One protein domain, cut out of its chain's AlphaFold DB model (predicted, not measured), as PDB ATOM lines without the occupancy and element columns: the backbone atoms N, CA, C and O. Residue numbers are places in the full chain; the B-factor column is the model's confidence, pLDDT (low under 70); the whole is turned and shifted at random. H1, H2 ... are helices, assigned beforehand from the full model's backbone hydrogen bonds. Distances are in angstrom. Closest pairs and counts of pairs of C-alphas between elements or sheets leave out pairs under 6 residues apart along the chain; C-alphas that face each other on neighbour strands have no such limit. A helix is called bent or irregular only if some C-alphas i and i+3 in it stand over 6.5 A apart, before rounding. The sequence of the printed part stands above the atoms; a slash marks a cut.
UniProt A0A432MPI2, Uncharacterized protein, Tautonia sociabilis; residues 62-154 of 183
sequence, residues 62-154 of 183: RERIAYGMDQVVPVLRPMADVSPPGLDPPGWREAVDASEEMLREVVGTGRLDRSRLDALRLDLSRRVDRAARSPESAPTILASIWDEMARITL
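What this domain is: This is residues 62 to 154 of the 183 residues of an uncharacterized protein of Tautonia sociabilis (UniProt A0A432MPI2). Four helices of similar length stand side by side in an elongated up-and-down bundle, each running against the one before it. Around the bundle H1 touches H2 and H3, and H4 touches H2 and H3. The printed part has 93 residues with four named helices, H1 to H4 in chain order, and no named strand; the class is all helix. The whole is compact, with a radius of gyration of the C-alphas of 12.9 A, and spans 41 by 22 by 20 A.

How they stand to each other: H1, residues 62 to 81, and H2, residues 89 to 108, form a helical hairpin at a shallow tilt of 13 degrees, opposite ways; their closest C-alphas, of Ala 80 and Arg 93, are 5.0 A apart. H1 touches H3, residues 114 to 133, at 4 degrees, the same way; the closest C-alphas, of Val 72 and Arg 121, are 5.0 A apart. H2 and H3 are only just apart, 8.3 A at the closest. H3, with residues 124 to 132 alone, touches H4, residues 135 to 153, with 137 to 145 alone; this helical hairpin has a shallow tilt of 21 degrees, and the C-alphas of Ala 131 and Ala 138, its closest, are 4.5 A apart. H4 touches H2 at 28 degrees, the same way, the closest C-alphas being those of Val 106 and Thr 153, 5.8 A apart. Every O i to N i+4 pair is within hydrogen-bond range in H2 and H3, but 13 of 15 in H4 and 7 of 16 in H1, where 12 of 17 O i to N i+3 pairs are.

Where its parts are: H1 is 30.7 A long from C-alpha 62 at (149.656, 163.951, 150.847), and only just irregular, C-alphas 75 and 78 being 7.0 A apart. H2 is 28.3 A long and H3 28.9 A. H4, 27.8 A long, ends with C-alpha 153 at (146.354, 164.505, 133.107) and is irregular, with C-alphas 136 and 139 7.2 A apart.

The domain as a whole: The C-alphas of Arg 62 and Gly 86 are the two farthest apart, at 41.3 A. The printed part has no cut; the links H2 to H3 and H3 to H4 are tight, and H1 to H2 is short. Mean pLDDT of the printed part is 94.9, and residue 154 is under 70.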
ATOM      1  N   ARG A  62     149.109 165.295 150.589       93.44
ATOM      2  CA  ARG A  62     149.656 163.951 150.847       93.44
ATOM      3  C   ARG A  62     148.581 162.959 151.270       93.44
ATOM      4  O   ARG A  62     148.571 161.847 150.758       93.44
ATOM      5  N   GLU A  63     147.670 163.368 152.147       94.00
ATOM      6  CA  GLU A  63     146.561 162.523 152.598       94.00
ATOM      7  C   GLU A  63     145.653 162.103 151.434       94.00
ATOM      8  O   GLU A  63     145.282 160.936 151.315       94.00
ATOM      9  N   ARG A  64     145.336 163.031 150.523       93.81
ATOM     10  CA  ARG A  64     144.519 162.725 149.340       93.81
ATOM     11  C   ARG A  64     145.223 161.794 148.364       93.81
ATOM     12  O   ARG A  64     144.583 160.886 147.842       93.81
ATOM     13  N   ILE A  65     146.519 162.006 148.131       95.75
ATOM     14  CA  ILE A  65     147.318 161.109 147.292       95.75
ATOM     15  C   ILE A  65     147.336 159.716 147.916       95.75
ATOM     16  O   ILE A  65     146.976 158.766 147.234       95.75
ATOM     17  N   ALA A  66     147.669 159.597 149.206       95.69
ATOM     18  CA  ALA A  66     147.680 158.316 149.913       95.69
ATOM     19  C   ALA A  66     146.327 157.604 149.795       95.69
ATOM     20  O   ALA A  66     146.267 156.458 149.364       95.69
ATOM     21  N   TYR A  67     145.225 158.322 150.033       96.00
ATOM     22  CA  TYR A  67     143.895 157.755 149.849       96.00
ATOM     23  C   TYR A  67     143.653 157.244 148.425       96.00
ATOM     24  O   TYR A  67     143.160 156.134 148.240       96.00
ATOM     25  N   GLY A  68     143.991 158.037 147.407       96.06
ATOM     26  CA  GLY A  68     143.822 157.613 146.024       96.06
ATOM     27  C   GLY A  68     144.673 156.386 145.675       96.06
ATOM     28  O   GLY A  68     144.174 155.471 145.018       96.06
ATOM     29  N   MET A  69     145.921 156.336 146.151       96.81
ATOM     30  CA  MET A  69     146.836 155.213 145.927       96.81
ATOM     31  C   MET A  69     146.347 153.929 146.593       96.81
ATOM     32  O   MET A  69     146.423 152.864 145.985       96.81
ATOM     33  N   ASP A  70     145.822 154.032 147.811       97.75
ATOM     34  CA  ASP A  70     145.448 152.864 148.608       97.75
ATOM     35  C   ASP A  70     144.050 152.341 148.262       97.75
ATOM     36  O   ASP A  70     143.783 151.150 148.394       97.75
ATOM     37  N   GLN A  71     143.137 153.223 147.840       97.62
ATOM     38  CA  GLN A  71     141.705 152.899 147.769       97.62
ATOM     39  C   GLN A  71     141.102 153.027 146.374       97.62
ATOM     40  O   GLN A  71     140.068 152.418 146.111       97.62
ATOM     41  N   VAL A  72     141.698 153.820 145.478       97.31
ATOM     42  CA  VAL A  72     141.151 154.057 144.132       97.31
ATOM     43  C   VAL A  72     141.923 153.263 143.088       97.31
ATOM     44  O   VAL A  72     141.313 152.553 142.296       97.31
ATOM     45  N   VAL A  73     143.254 153.339 143.112       97.50
ATOM     46  CA  VAL A  73     144.127 152.640 142.155       97.50
ATOM     47  C   VAL A  73     143.895 151.118 142.149       97.50
ATOM     48  O   VAL A  73     143.680 150.567 141.068       97.50
ATOM     49  N   PRO A  74     143.810 150.420 143.303       97.88
ATOM     50  CA  PRO A  74     143.664 148.964 143.313       97.88
ATOM     51  C   PRO A  74     142.308 148.461 142.803       97.88
ATOM     52  O   PRO A  74     142.166 147.266 142.552       97.88
ATOM     53  N   VAL A  75     141.314 149.341 142.622       98.12
ATOM     54  CA  VAL A  75     139.978 148.969 142.122       98.12
ATOM     55  C   VAL A  75     140.039 148.381 140.715       98.12
ATOM     56  O   VAL A  75     139.180 147.576 140.372       98.12
ATOM     57  N   LEU A  76     141.038 148.742 139.900       97.12
ATOM     58  CA  LEU A  76     141.191 148.167 138.560       97.12
ATOM     59  C   LEU A  76     141.751 146.740 138.570       97.12
ATOM     60  O   LEU A  76     141.539 146.030 137.592       97.12
ATOM     61  N   ARG A  77     142.424 146.289 139.635       96.62
ATOM     62  CA  ARG A  77     143.125 144.990 139.645       96.62
ATOM     63  C   ARG A  77     142.246 143.791 139.293       96.62
ATOM     64  O   ARG A  77     142.681 143.006 138.459       96.62
ATOM     65  N   PRO A  78     141.006 143.657 139.806       97.88
ATOM     66  CA  PRO A  78     140.134 142.541 139.431       97.88
ATOM     67  C   PRO A  78     139.803 142.495 137.931       97.88
ATOM     68  O   PRO A  78     139.366 141.471 137.418       97.88
ATOM     69  N   MET A  79     140.008 143.595 137.198       96.94
ATOM     70  CA  MET A  79     139.825 143.630 135.750       96.94
ATOM     71  C   MET A  79     140.869 142.781 135.009       96.94
ATOM     72  O   MET A  79     140.577 142.293 133.918       96.94
ATOM     73  N   ALA A  80     142.047 142.561 135.605       97.38
ATOM     74  CA  ALA A  80     143.096 141.687 135.078       97.38
ATOM     75  C   ALA A  80     142.680 140.205 135.061       97.38
ATOM     76  O   ALA A  80     143.168 139.447 134.223       97.38
ATOM     77  N   ASP A  81     141.753 139.815 135.943       97.44
ATOM     78  CA  ASP A  81     141.225 138.449 136.042       97.44
ATOM     79  C   ASP A  81     140.063 138.189 135.064       97.44
ATOM     80  O   ASP A  81     139.659 137.044 134.849       97.44
ATOM     81  N   VAL A  82     139.516 139.240 134.443       97.19
ATOM     82  CA  VAL A  82     138.526 139.100 133.367       97.19
ATOM     83  C   VAL A  82     139.234 138.567 132.123       97.19
ATOM     84  O   VAL A  82     140.307 139.046 131.773       97.19
ATOM     85  N   SER A  83     138.621 137.605 131.426       96.31
ATOM     86  CA  SER A  83     139.155 137.024 130.187       96.31
ATOM     87  C   SER A  83     138.291 137.427 128.986       96.31
ATOM     88  O   SER A  83     137.323 136.725 128.676       96.31
ATOM     89  N   PRO A  84     138.594 138.544 128.296       95.69
ATOM     90  CA  PRO A  84     137.841 138.956 127.120       95.69
ATOM     91  C   PRO A  84     138.022 137.951 125.970       95.69
ATOM     92  O   PRO A  84     139.141 137.495 125.722       95.69
ATOM     93  N   PRO A  85     136.957 137.611 125.228       95.50
ATOM     94  CA  PRO A  85     137.055 136.691 124.103       95.50
ATOM     95  C   PRO A  85     137.927 137.274 122.983       95.50
ATOM     96  O   PRO A  85     137.773 138.432 122.596       95.50
ATOM     97  N   GLY A  86     138.822 136.450 122.433       94.94
ATOM     98  CA  GLY A  86     139.671 136.821 121.297       94.94
ATOM     99  C   GLY A  86     140.858 137.729 121.632       94.94
ATOM    100  O   GLY A  86     141.554 138.150 120.711       94.94
ATOM    101  N   LEU A  87     141.107 138.021 122.913       95.44
ATOM    102  CA  LEU A  87     142.304 138.727 123.365       95.44
ATOM    103  C   LEU A  87     143.271 137.780 124.071       95.44
ATOM    104  O   LEU A  87     142.869 136.859 124.780       95.44
ATOM    105  N   ASP A  88     144.558 138.041 123.879       95.75
ATOM    106  CA  ASP A  88     145.630 137.336 124.565       95.75
ATOM    107  C   ASP A  88     145.649 137.708 126.068       95.75
ATOM    108  O   ASP A  88     145.716 138.900 126.391       95.75
ATOM    109  N   PRO A  89     145.588 136.737 127.006       95.88
ATOM    110  CA  PRO A  89     145.544 137.027 128.441       95.88
ATOM    111  C   PRO A  89     146.737 137.836 128.989       95.88
ATOM    112  O   PRO A  89     146.496 138.747 129.783       95.88
ATOM    113  N   PRO A  90     148.013 137.560 128.635       96.69
ATOM    114  CA  PRO A  90     149.119 138.420 129.047       96.69
ATOM    115  C   PRO A  90     149.006 139.841 128.489       96.69
ATOM    116  O   PRO A  90     149.151 140.783 129.266       96.69
ATOM    117  N   GLY A  91     148.669 140.011 127.205       96.56
ATOM    118  CA  GLY A  91     148.456 141.342 126.624       96.56
ATOM    119  C   GLY A  91     147.304 142.121 127.276       96.56
ATOM    120  O   GLY A  91     147.377 143.341 127.424       96.56
ATOM    121  N   TRP A  92     146.248 141.430 127.717       97.50
ATOM    122  CA  TRP A  92     145.159 142.041 128.484       97.50
ATOM    123  C   TRP A  92     145.621 142.532 129.860       97.50
ATOM    124  O   TRP A  92     145.350 143.679 130.220       97.50
ATOM    125  N   ARG A  93     146.353 141.696 130.608       97.50
ATOM    126  CA  ARG A  93     146.898 142.072 131.924       97.50
ATOM    127  C   ARG A  93     147.836 143.270 131.823       97.50
ATOM    128  O   ARG A  93     147.665 144.222 132.573       97.50
ATOM    129  N   GLU A  94     148.720 143.287 130.828       96.56
ATOM    130  CA  GLU A  94     149.605 144.430 130.570       96.56
ATOM    131  C   GLU A  94     148.817 145.727 130.305       96.56
ATOM    132  O   GLU A  94     149.184 146.799 130.787       96.56
ATOM    133  N   ALA A  95     147.692 145.654 129.584       96.62
ATOM    134  CA  ALA A  95     146.843 146.819 129.351       96.62
ATOM    135  C   ALA A  95     146.130 147.315 130.620       96.62
ATOM    136  O   ALA A  95     145.950 148.528 130.785       96.62
ATOM    137  N   VAL A  96     145.725 146.403 131.510       97.62
ATOM    138  CA  VAL A  96     145.176 146.753 132.829       97.62
ATOM    139  C   VAL A  96     146.257 147.407 133.689       97.62
ATOM    140  O   VAL A  96     146.013 148.490 134.218       97.62
ATOM    141  N   ASP A  97     147.460 146.833 133.744       96.44
ATOM    142  CA  ASP A  97     148.594 147.361 134.515       96.44
ATOM    143  C   ASP A  97     149.001 148.761 134.041       96.44
ATOM    144  O   ASP A  97     149.158 149.682 134.846       96.44
ATOM    145  N   ALA A  98     149.085 148.970 132.724       94.88
ATOM    146  CA  ALA A  98     149.338 150.290 132.157       94.88
ATOM    147  C   ALA A  98     148.252 151.297 132.574       94.88
ATOM    148  O   ALA A  98     148.545 152.459 132.861       94.88
ATOM    149  N   SER A  99     146.985 150.871 132.602       95.62
ATOM    150  CA  SER A  99     145.862 151.724 133.013       95.62
ATOM    151  C   SER A  99     145.891 152.035 134.513       95.62
ATOM    152  O   SER A  99     145.526 153.141 134.913       95.62
ATOM    153  N   GLU A 100     146.352 151.093 135.341       96.12
ATOM    154  CA  GLU A 100     146.614 151.316 136.765       96.12
ATOM    155  C   GLU A 100     147.719 152.368 136.953       96.12
ATOM    156  O   GLU A 100     147.553 153.286 137.757       96.12
ATOM    157  N   GLU A 101     148.805 152.297 136.177       94.19
ATOM    158  CA  GLU A 101     149.891 153.286 136.217       94.19
ATOM    159  C   GLU A 101     149.414 154.682 135.793       94.19
ATOM    160  O   GLU A 101     149.664 155.669 136.481       94.19
ATOM    161  N   MET A 102     148.621 154.772 134.724       92.75
ATOM    162  CA  MET A 102     147.978 156.025 134.316       92.75
ATOM    163  C   MET A 102     147.135 156.635 135.449       92.75
ATOM    164  O   MET A 102     147.174 157.840 135.707       92.75
ATOM    165  N   LEU A 103     146.353 155.807 136.145       95.25
ATOM    166  CA  LEU A 103     145.536 156.258 137.268       95.25
ATOM    167  C   LEU A 103     146.400 156.681 138.466       95.25
ATOM    168  O   LEU A 103     146.083 157.674 139.126       95.25
ATOM    169  N   ARG A 104     147.508 155.974 138.720       95.19
ATOM    170  CA  ARG A 104     148.521 156.322 139.724       95.19
ATOM    171  C   ARG A 104     149.120 157.702 139.448       95.19
ATOM    172  O   ARG A 104     149.220 158.505 140.375       95.19
ATOM    173  N   GLU A 105     149.424 158.023 138.190       92.50
ATOM    174  CA  GLU A 105     149.870 159.362 137.786       92.50
ATOM    175  C   GLU A 105     148.799 160.431 138.057       92.50
ATOM    176  O   GLU A 105     149.092 161.444 138.698       92.50
ATOM    177  N   VAL A 106     147.547 160.201 137.629       92.94
ATOM    178  CA  VAL A 106     146.417 161.130 137.852       92.94
ATOM    179  C   VAL A 106     146.252 161.435 139.338       92.94
ATOM    180  O   VAL A 106     146.188 162.601 139.739       92.94
ATOM    181  N   VAL A 107     146.190 160.390 140.163       94.69
ATOM    182  CA  VAL A 107     146.049 160.497 141.617       94.69
ATOM    183  C   VAL A 107     147.263 161.193 142.227       94.69
ATOM    184  O   VAL A 107     147.097 162.083 143.063       94.69
ATOM    185  N   GLY A 108     148.469 160.847 141.770       92.75
ATOM    186  CA  GLY A 108     149.737 161.418 142.222       92.75
ATOM    187  C   GLY A 108     149.835 162.932 142.034       92.75
ATOM    188  O   GLY A 108     150.561 163.593 142.775       92.75
ATOM    189  N   THR A 109     149.049 163.522 141.125       90.88
ATOM    190  CA  THR A 109     148.958 164.987 141.002       90.88
ATOM    191  C   THR A 109     148.354 165.670 142.236       90.88
ATOM    192  O   THR A 109     148.507 166.882 142.395       90.88
ATOM    193  N   GLY A 110     147.618 164.940 143.086       91.19
ATOM    194  CA  GLY A 110     146.953 165.474 144.281       91.19
ATOM    195  C   GLY A 110     145.852 166.507 143.996       91.19
ATOM    196  O   GLY A 110     145.391 167.188 144.920       91.19
ATOM    197  N   ARG A 111     145.441 166.643 142.725       90.44
ATOM    198  CA  ARG A 111     144.440 167.615 142.250       90.44
ATOM    199  C   ARG A 111     143.002 167.193 142.526       90.44
ATOM    200  O   ARG A 111     142.110 168.037 142.524       90.44
ATOM    201  N   LEU A 112     142.769 165.899 142.726       91.62
ATOM    202  CA  LEU A 112     141.458 165.382 143.091       91.62
ATOM    203  C   LEU A 112     141.251 165.564 144.595       91.62
ATOM    204  O   LEU A 112     142.071 165.130 145.404       91.62
ATOM    205  N   ASP A 113     140.160 166.234 144.959       92.88
ATOM    206  CA  ASP A 113     139.695 166.280 146.340       92.88
ATOM    207  C   ASP A 113     139.130 164.916 146.781       92.88
ATOM    208  O   ASP A 113     138.953 163.994 145.980       92.88
ATOM    209  N   ARG A 114     138.847 164.781 148.081       93.44
ATOM    210  CA  ARG A 114     138.364 163.524 148.655       93.44
ATOM    211  C   ARG A 114     137.044 163.053 148.034       93.44
ATOM    212  O   ARG A 114     136.924 161.883 147.690       93.44
ATOM    213  N   SER A 115     136.094 163.967 147.839       94.94
ATOM    214  CA  SER A 115     134.781 163.659 147.259       94.94
ATOM    215  C   SER A 115     134.909 163.146 145.821       94.94
ATOM    216  O   SER A 115     134.293 162.148 145.446       94.94
ATOM    217  N   ARG A 116     135.786 163.766 145.022       94.88
ATOM    218  CA  ARG A 116     136.090 163.320 143.657       94.88
ATOM    219  C   ARG A 116     136.765 161.953 143.629       94.88
ATOM    220  O   ARG A 116     136.424 161.150 142.766       94.88
ATOM    221  N   LEU A 117     137.687 161.674 144.554       96.44
ATOM    222  CA  LEU A 117     138.311 160.350 144.676       96.44
ATOM    223  C   LEU A 117     137.279 159.276 145.045       96.44
ATOM    224  O   LEU A 117     137.292 158.197 144.459       96.44
ATOM    225  N   ASP A 118     136.348 159.580 145.949       97.62
ATOM    226  CA  ASP A 118     135.261 158.668 146.321       97.62
ATOM    227  C   ASP A 118     134.303 158.391 145.155       97.62
ATOM    228  O   ASP A 118     133.958 157.235 144.891       97.62
ATOM    229  N   ALA A 119     133.925 159.431 144.411       96.94
ATOM    230  CA  ALA A 119     133.110 159.292 143.209       96.94
ATOM    231  C   ALA A 119     133.824 158.460 142.130       96.94
ATOM    232  O   ALA A 119     133.208 157.580 141.527       96.94
ATOM    233  N   LEU A 120     135.125 158.696 141.924       96.62
ATOM    234  CA  LEU A 120     135.948 157.934 140.986       96.62
ATOM    235  C   LEU A 120     136.037 156.460 141.397       96.62
ATOM    236  O   LEU A 120     135.819 155.585 140.564       96.62
ATOM    237  N   ARG A 121     136.271 156.173 142.684       97.75
ATOM    238  CA  ARG A 121     136.294 154.808 143.233       97.75
ATOM    239  C   ARG A 121     135.002 154.056 142.936       97.75
ATOM    240  O   ARG A 121     135.035 152.925 142.448       97.75
ATOM    241  N   LEU A 122     133.863 154.688 143.222       98.12
ATOM    242  CA  LEU A 122     132.547 154.099 142.993       98.12
ATOM    243  C   LEU A 122     132.295 153.867 141.501       98.12
ATOM    244  O   LEU A 122     131.773 152.822 141.113       98.12
ATOM    245  N   ASP A 123     132.660 154.827 140.654       97.88
ATOM    246  CA  ASP A 123     132.472 154.700 139.215       97.88
ATOM    247  C   ASP A 123     133.324 153.579 138.609       97.88
ATOM    248  O   ASP A 123     132.794 152.741 137.875       97.88
ATOM    249  N   LEU A 124     134.605 153.506 138.982       97.94
ATOM    250  CA  LEU A 124     135.512 152.436 138.573       97.94
ATOM    251  C   LEU A 124     135.003 151.069 139.032       97.94
ATOM    252  O   LEU A 124     134.918 150.158 138.213       97.94
ATOM    253  N   SER A 125     134.563 150.947 140.289       98.19
ATOM    254  CA  SER A 125     134.013 149.690 140.821       98.19
ATOM    255  C   SER A 125     132.824 149.212 139.982       98.19
ATOM    256  O   SER A 125     132.816 148.090 139.485       98.19
ATOM    257  N   ARG A 126     131.865 150.105 139.686       98.25
ATOM    258  CA  ARG A 126     130.703 149.775 138.838       98.25
ATOM    259  C   ARG A 126     131.094 149.346 137.423       98.25
ATOM    260  O   ARG A 126     130.395 148.538 136.809       98.25
ATOM    261  N   ARG A 127     132.158 149.927 136.862       98.00
ATOM    262  CA  ARG A 127     132.672 149.571 135.530       98.00
ATOM    263  C   ARG A 127     133.359 148.208 135.538       98.00
ATOM    264  O   ARG A 127     133.109 147.430 134.620       98.00
ATOM    265  N   VAL A 128     134.146 147.909 136.567       98.00
ATOM    266  CA  VAL A 128     134.776 146.595 136.765       98.00
ATOM    267  C   VAL A 128     133.708 145.516 136.956       98.00
ATOM    268  O   VAL A 128     133.721 144.525 136.233       98.00
ATOM    269  N   ASP A 129     132.689 145.760 137.786       98.06
ATOM    270  CA  ASP A 129     131.550 144.842 137.963       98.06
ATOM    271  C   ASP A 129     130.769 144.601 136.663       98.06
ATOM    272  O   ASP A 129     130.178 143.540 136.439       98.06
ATOM    273  N   ARG A 130     130.694 145.613 135.791       97.44
ATOM    274  CA  ARG A 130     130.077 145.471 134.468       97.44
ATOM    275  C   ARG A 130     130.944 144.614 133.550       97.44
ATOM    276  O   ARG A 130     130.403 143.734 132.890       97.44
ATOM    277  N   ALA A 131     132.253 144.849 133.531       97.12
ATOM    278  CA  ALA A 131     133.199 144.073 132.735       97.12
ATOM    279  C   ALA A 131     133.247 142.600 133.167       97.12
ATOM    280  O   ALA A 131     133.256 141.722 132.314       97.12
ATOM    281  N   ALA A 132     133.180 142.321 134.471       97.25
ATOM    282  CA  ALA A 132     133.118 140.957 134.994       97.25
ATOM    283  C   ALA A 132     131.847 140.208 134.548       97.25
ATOM    284  O   ALA A 132     131.893 139.012 134.280       97.25
ATOM    285  N   ARG A 133     130.710 140.911 134.427       97.81
ATOM    286  CA  ARG A 133     129.442 140.335 133.938       97.81
ATOM    287  C   ARG A 133     129.368 140.184 132.418       97.81
ATOM    288  O   ARG A 133     128.533 139.426 131.939       97.81
ATOM    289  N   SER A 134     130.183 140.927 131.677       97.00
ATOM    290  CA  SER A 134     130.197 140.957 130.210       97.00
ATOM    291  C   SER A 134     131.647 141.094 129.729       97.00
ATOM    292  O   SER A 134     132.086 142.207 129.400       97.00
ATOM    293  N   PRO A 135     132.425 139.990 129.725       97.06
ATOM    294  CA  PRO A 135     133.844 140.004 129.360       97.06
ATOM    295  C   PRO A 135     134.121 140.575 127.963       97.06
ATOM    296  O   PRO A 135     135.140 141.222 127.745       97.06
ATOM    297  N   GLU A 136     133.188 140.420 127.024       97.00
ATOM    298  CA  GLU A 136     133.231 141.007 125.681       97.00
ATOM    299  C   GLU A 136     133.242 142.543 125.681       97.00
ATOM    300  O   GLU A 136     133.803 143.168 124.779       97.00
ATOM    301  N   SER A 137     132.668 143.176 126.707       96.56
ATOM    302  CA  SER A 137     132.646 144.635 126.847       96.56
ATOM    303  C   SER A 137     133.885 145.195 127.555       96.56
ATOM    304  O   SER A 137     134.157 146.398 127.453       96.56
ATOM    305  N   ALA A 138     134.662 144.344 128.235       97.25
ATOM    306  CA  ALA A 138     135.782 144.752 129.077       97.25
ATOM    307  C   ALA A 138     136.825 145.624 128.345       97.25
ATOM    308  O   ALA A 138     137.167 146.681 128.885       97.25
ATOM    309  N   PRO A 139     137.256 145.313 127.101       96.75
ATOM    310  CA  PRO A 139     138.235 146.142 126.390       96.75
ATOM    311  C   PRO A 139     137.724 147.553 126.095       96.75
ATOM    312  O   PRO A 139     138.466 148.529 126.188       96.75
ATOM    313  N   THR A 140     136.430 147.683 125.787       95.94
ATOM    314  CA  THR A 140     135.797 148.988 125.548       95.94
ATOM    315  C   THR A 140     135.694 149.799 126.838       95.94
ATOM    316  O   THR A 140     135.908 151.011 126.825       95.94
ATOM    317  N   ILE A 141     135.379 149.143 127.957       96.94
ATOM    318  CA  ILE A 141     135.296 149.792 129.268       96.94
ATOM    319  C   ILE A 141     136.675 150.307 129.695       96.94
ATOM    320  O   ILE A 141     136.787 151.476 130.065       96.94
ATOM    321  N   LEU A 142     137.717 149.475 129.591       97.19
ATOM    322  CA  LEU A 142     139.085 149.857 129.945       97.19
ATOM    323  C   LEU A 142     139.598 151.001 129.058       97.19
ATOM    324  O   LEU A 142     140.141 151.977 129.567       97.19
ATOM    325  N   ALA A 143     139.325 150.946 127.751       95.56
ATOM    326  CA  ALA A 143     139.626 152.039 126.827       95.56
ATOM    327  C   ALA A 143     138.956 153.363 127.228       95.56
ATOM    328  O   ALA A 143     139.597 154.411 127.185       95.56
ATOM    329  N   SER A 144     137.687 153.328 127.653       95.19
ATOM    330  CA  SER A 144     136.986 154.529 128.128       95.19
ATOM    331  C   SER A 144     137.612 155.093 129.400       95.19
ATOM    332  O   SER A 144     137.749 156.309 129.517       95.19
ATOM    333  N   ILE A 145     138.002 154.225 130.344       95.25
ATOM    334  CA  ILE A 145     138.685 154.635 131.579       95.25
ATOM    335  C   ILE A 145     140.016 155.309 131.233       95.25
ATOM    336  O   ILE A 145     140.263 156.426 131.685       95.25
ATOM    337  N   TRP A 146     140.828 154.682 130.378       94.38
ATOM    338  CA  TRP A 146     142.085 155.256 129.900       94.38
ATOM    339  C   TRP A 146     141.877 156.635 129.268       94.38
ATOM    340  O   TRP A 146     142.542 157.599 129.635       94.38
ATOM    341  N   ASP A 147     140.922 156.750 128.341       91.69
ATOM    342  CA  ASP A 147     140.645 157.994 127.624       91.69
ATOM    343  C   ASP A 147     140.138 159.109 128.553       91.69
ATOM    344  O   ASP A 147     140.421 160.285 128.324       91.69
ATOM    345  N   GLU A 148     139.387 158.769 129.600       91.75
ATOM    346  CA  GLU A 148     138.973 159.712 130.641       91.75
ATOM    347  C   GLU A 148     140.156 160.195 131.479       91.75
ATOM    348  O   GLU A 148     140.303 161.404 131.669       91.75
ATOM    349  N   MET A 149     141.021 159.284 131.926       91.31
ATOM    350  CA  MET A 149     142.207 159.634 132.713       91.31
ATOM    351  C   MET A 149     143.191 160.473 131.894       91.31
ATOM    352  O   MET A 149     143.646 161.519 132.355       91.31
ATOM    353  N   ALA A 150     143.413 160.106 130.632       88.44
ATOM    354  CA  ALA A 150     144.260 160.841 129.700       88.44
ATOM    355  C   ALA A 150     143.833 162.309 129.523       88.44
ATOM    356  O   ALA A 150     144.680 163.197 129.398       88.44
ATOM    357  N   ARG A 151     142.520 162.588 129.545       85.88
ATOM    358  CA  ARG A 151     141.993 163.962 129.480       85.88
ATOM    359  C   ARG A 151     142.281 164.769 130.743       85.88
ATOM    360  O   ARG A 151     142.484 165.975 130.643       85.88
ATOM    361  N   ILE A 152     142.286 164.127 131.910       82.56
ATOM    362  CA  ILE A 152     142.527 164.795 133.195       82.56
ATOM    363  C   ILE A 152     144.004 165.177 133.333       82.56
ATOM    364  O   ILE A 152     144.315 166.266 133.824       82.56
ATOM    365  N   THR A 153     144.915 164.314 132.884       71.44
ATOM    366  CA  THR A 153     146.354 164.505 133.107       71.44
ATOM    367  C   THR A 153     147.002 165.505 132.148       71.44
ATOM    368  O   THR A 153     148.112 165.939 132.440       71.44
ATOM    369  N   LEU A 154     146.344 165.924 131.047       65.06
ATOM    370  CA  LEU A 154     146.998 166.682 129.954       65.06
ATOM    371  C   LEU A 154     148.345 166.021 129.607       65.06
ATOM    372  O   LEU A 154     149.402 166.625 129.771       65.06
TER     373      LEU A 154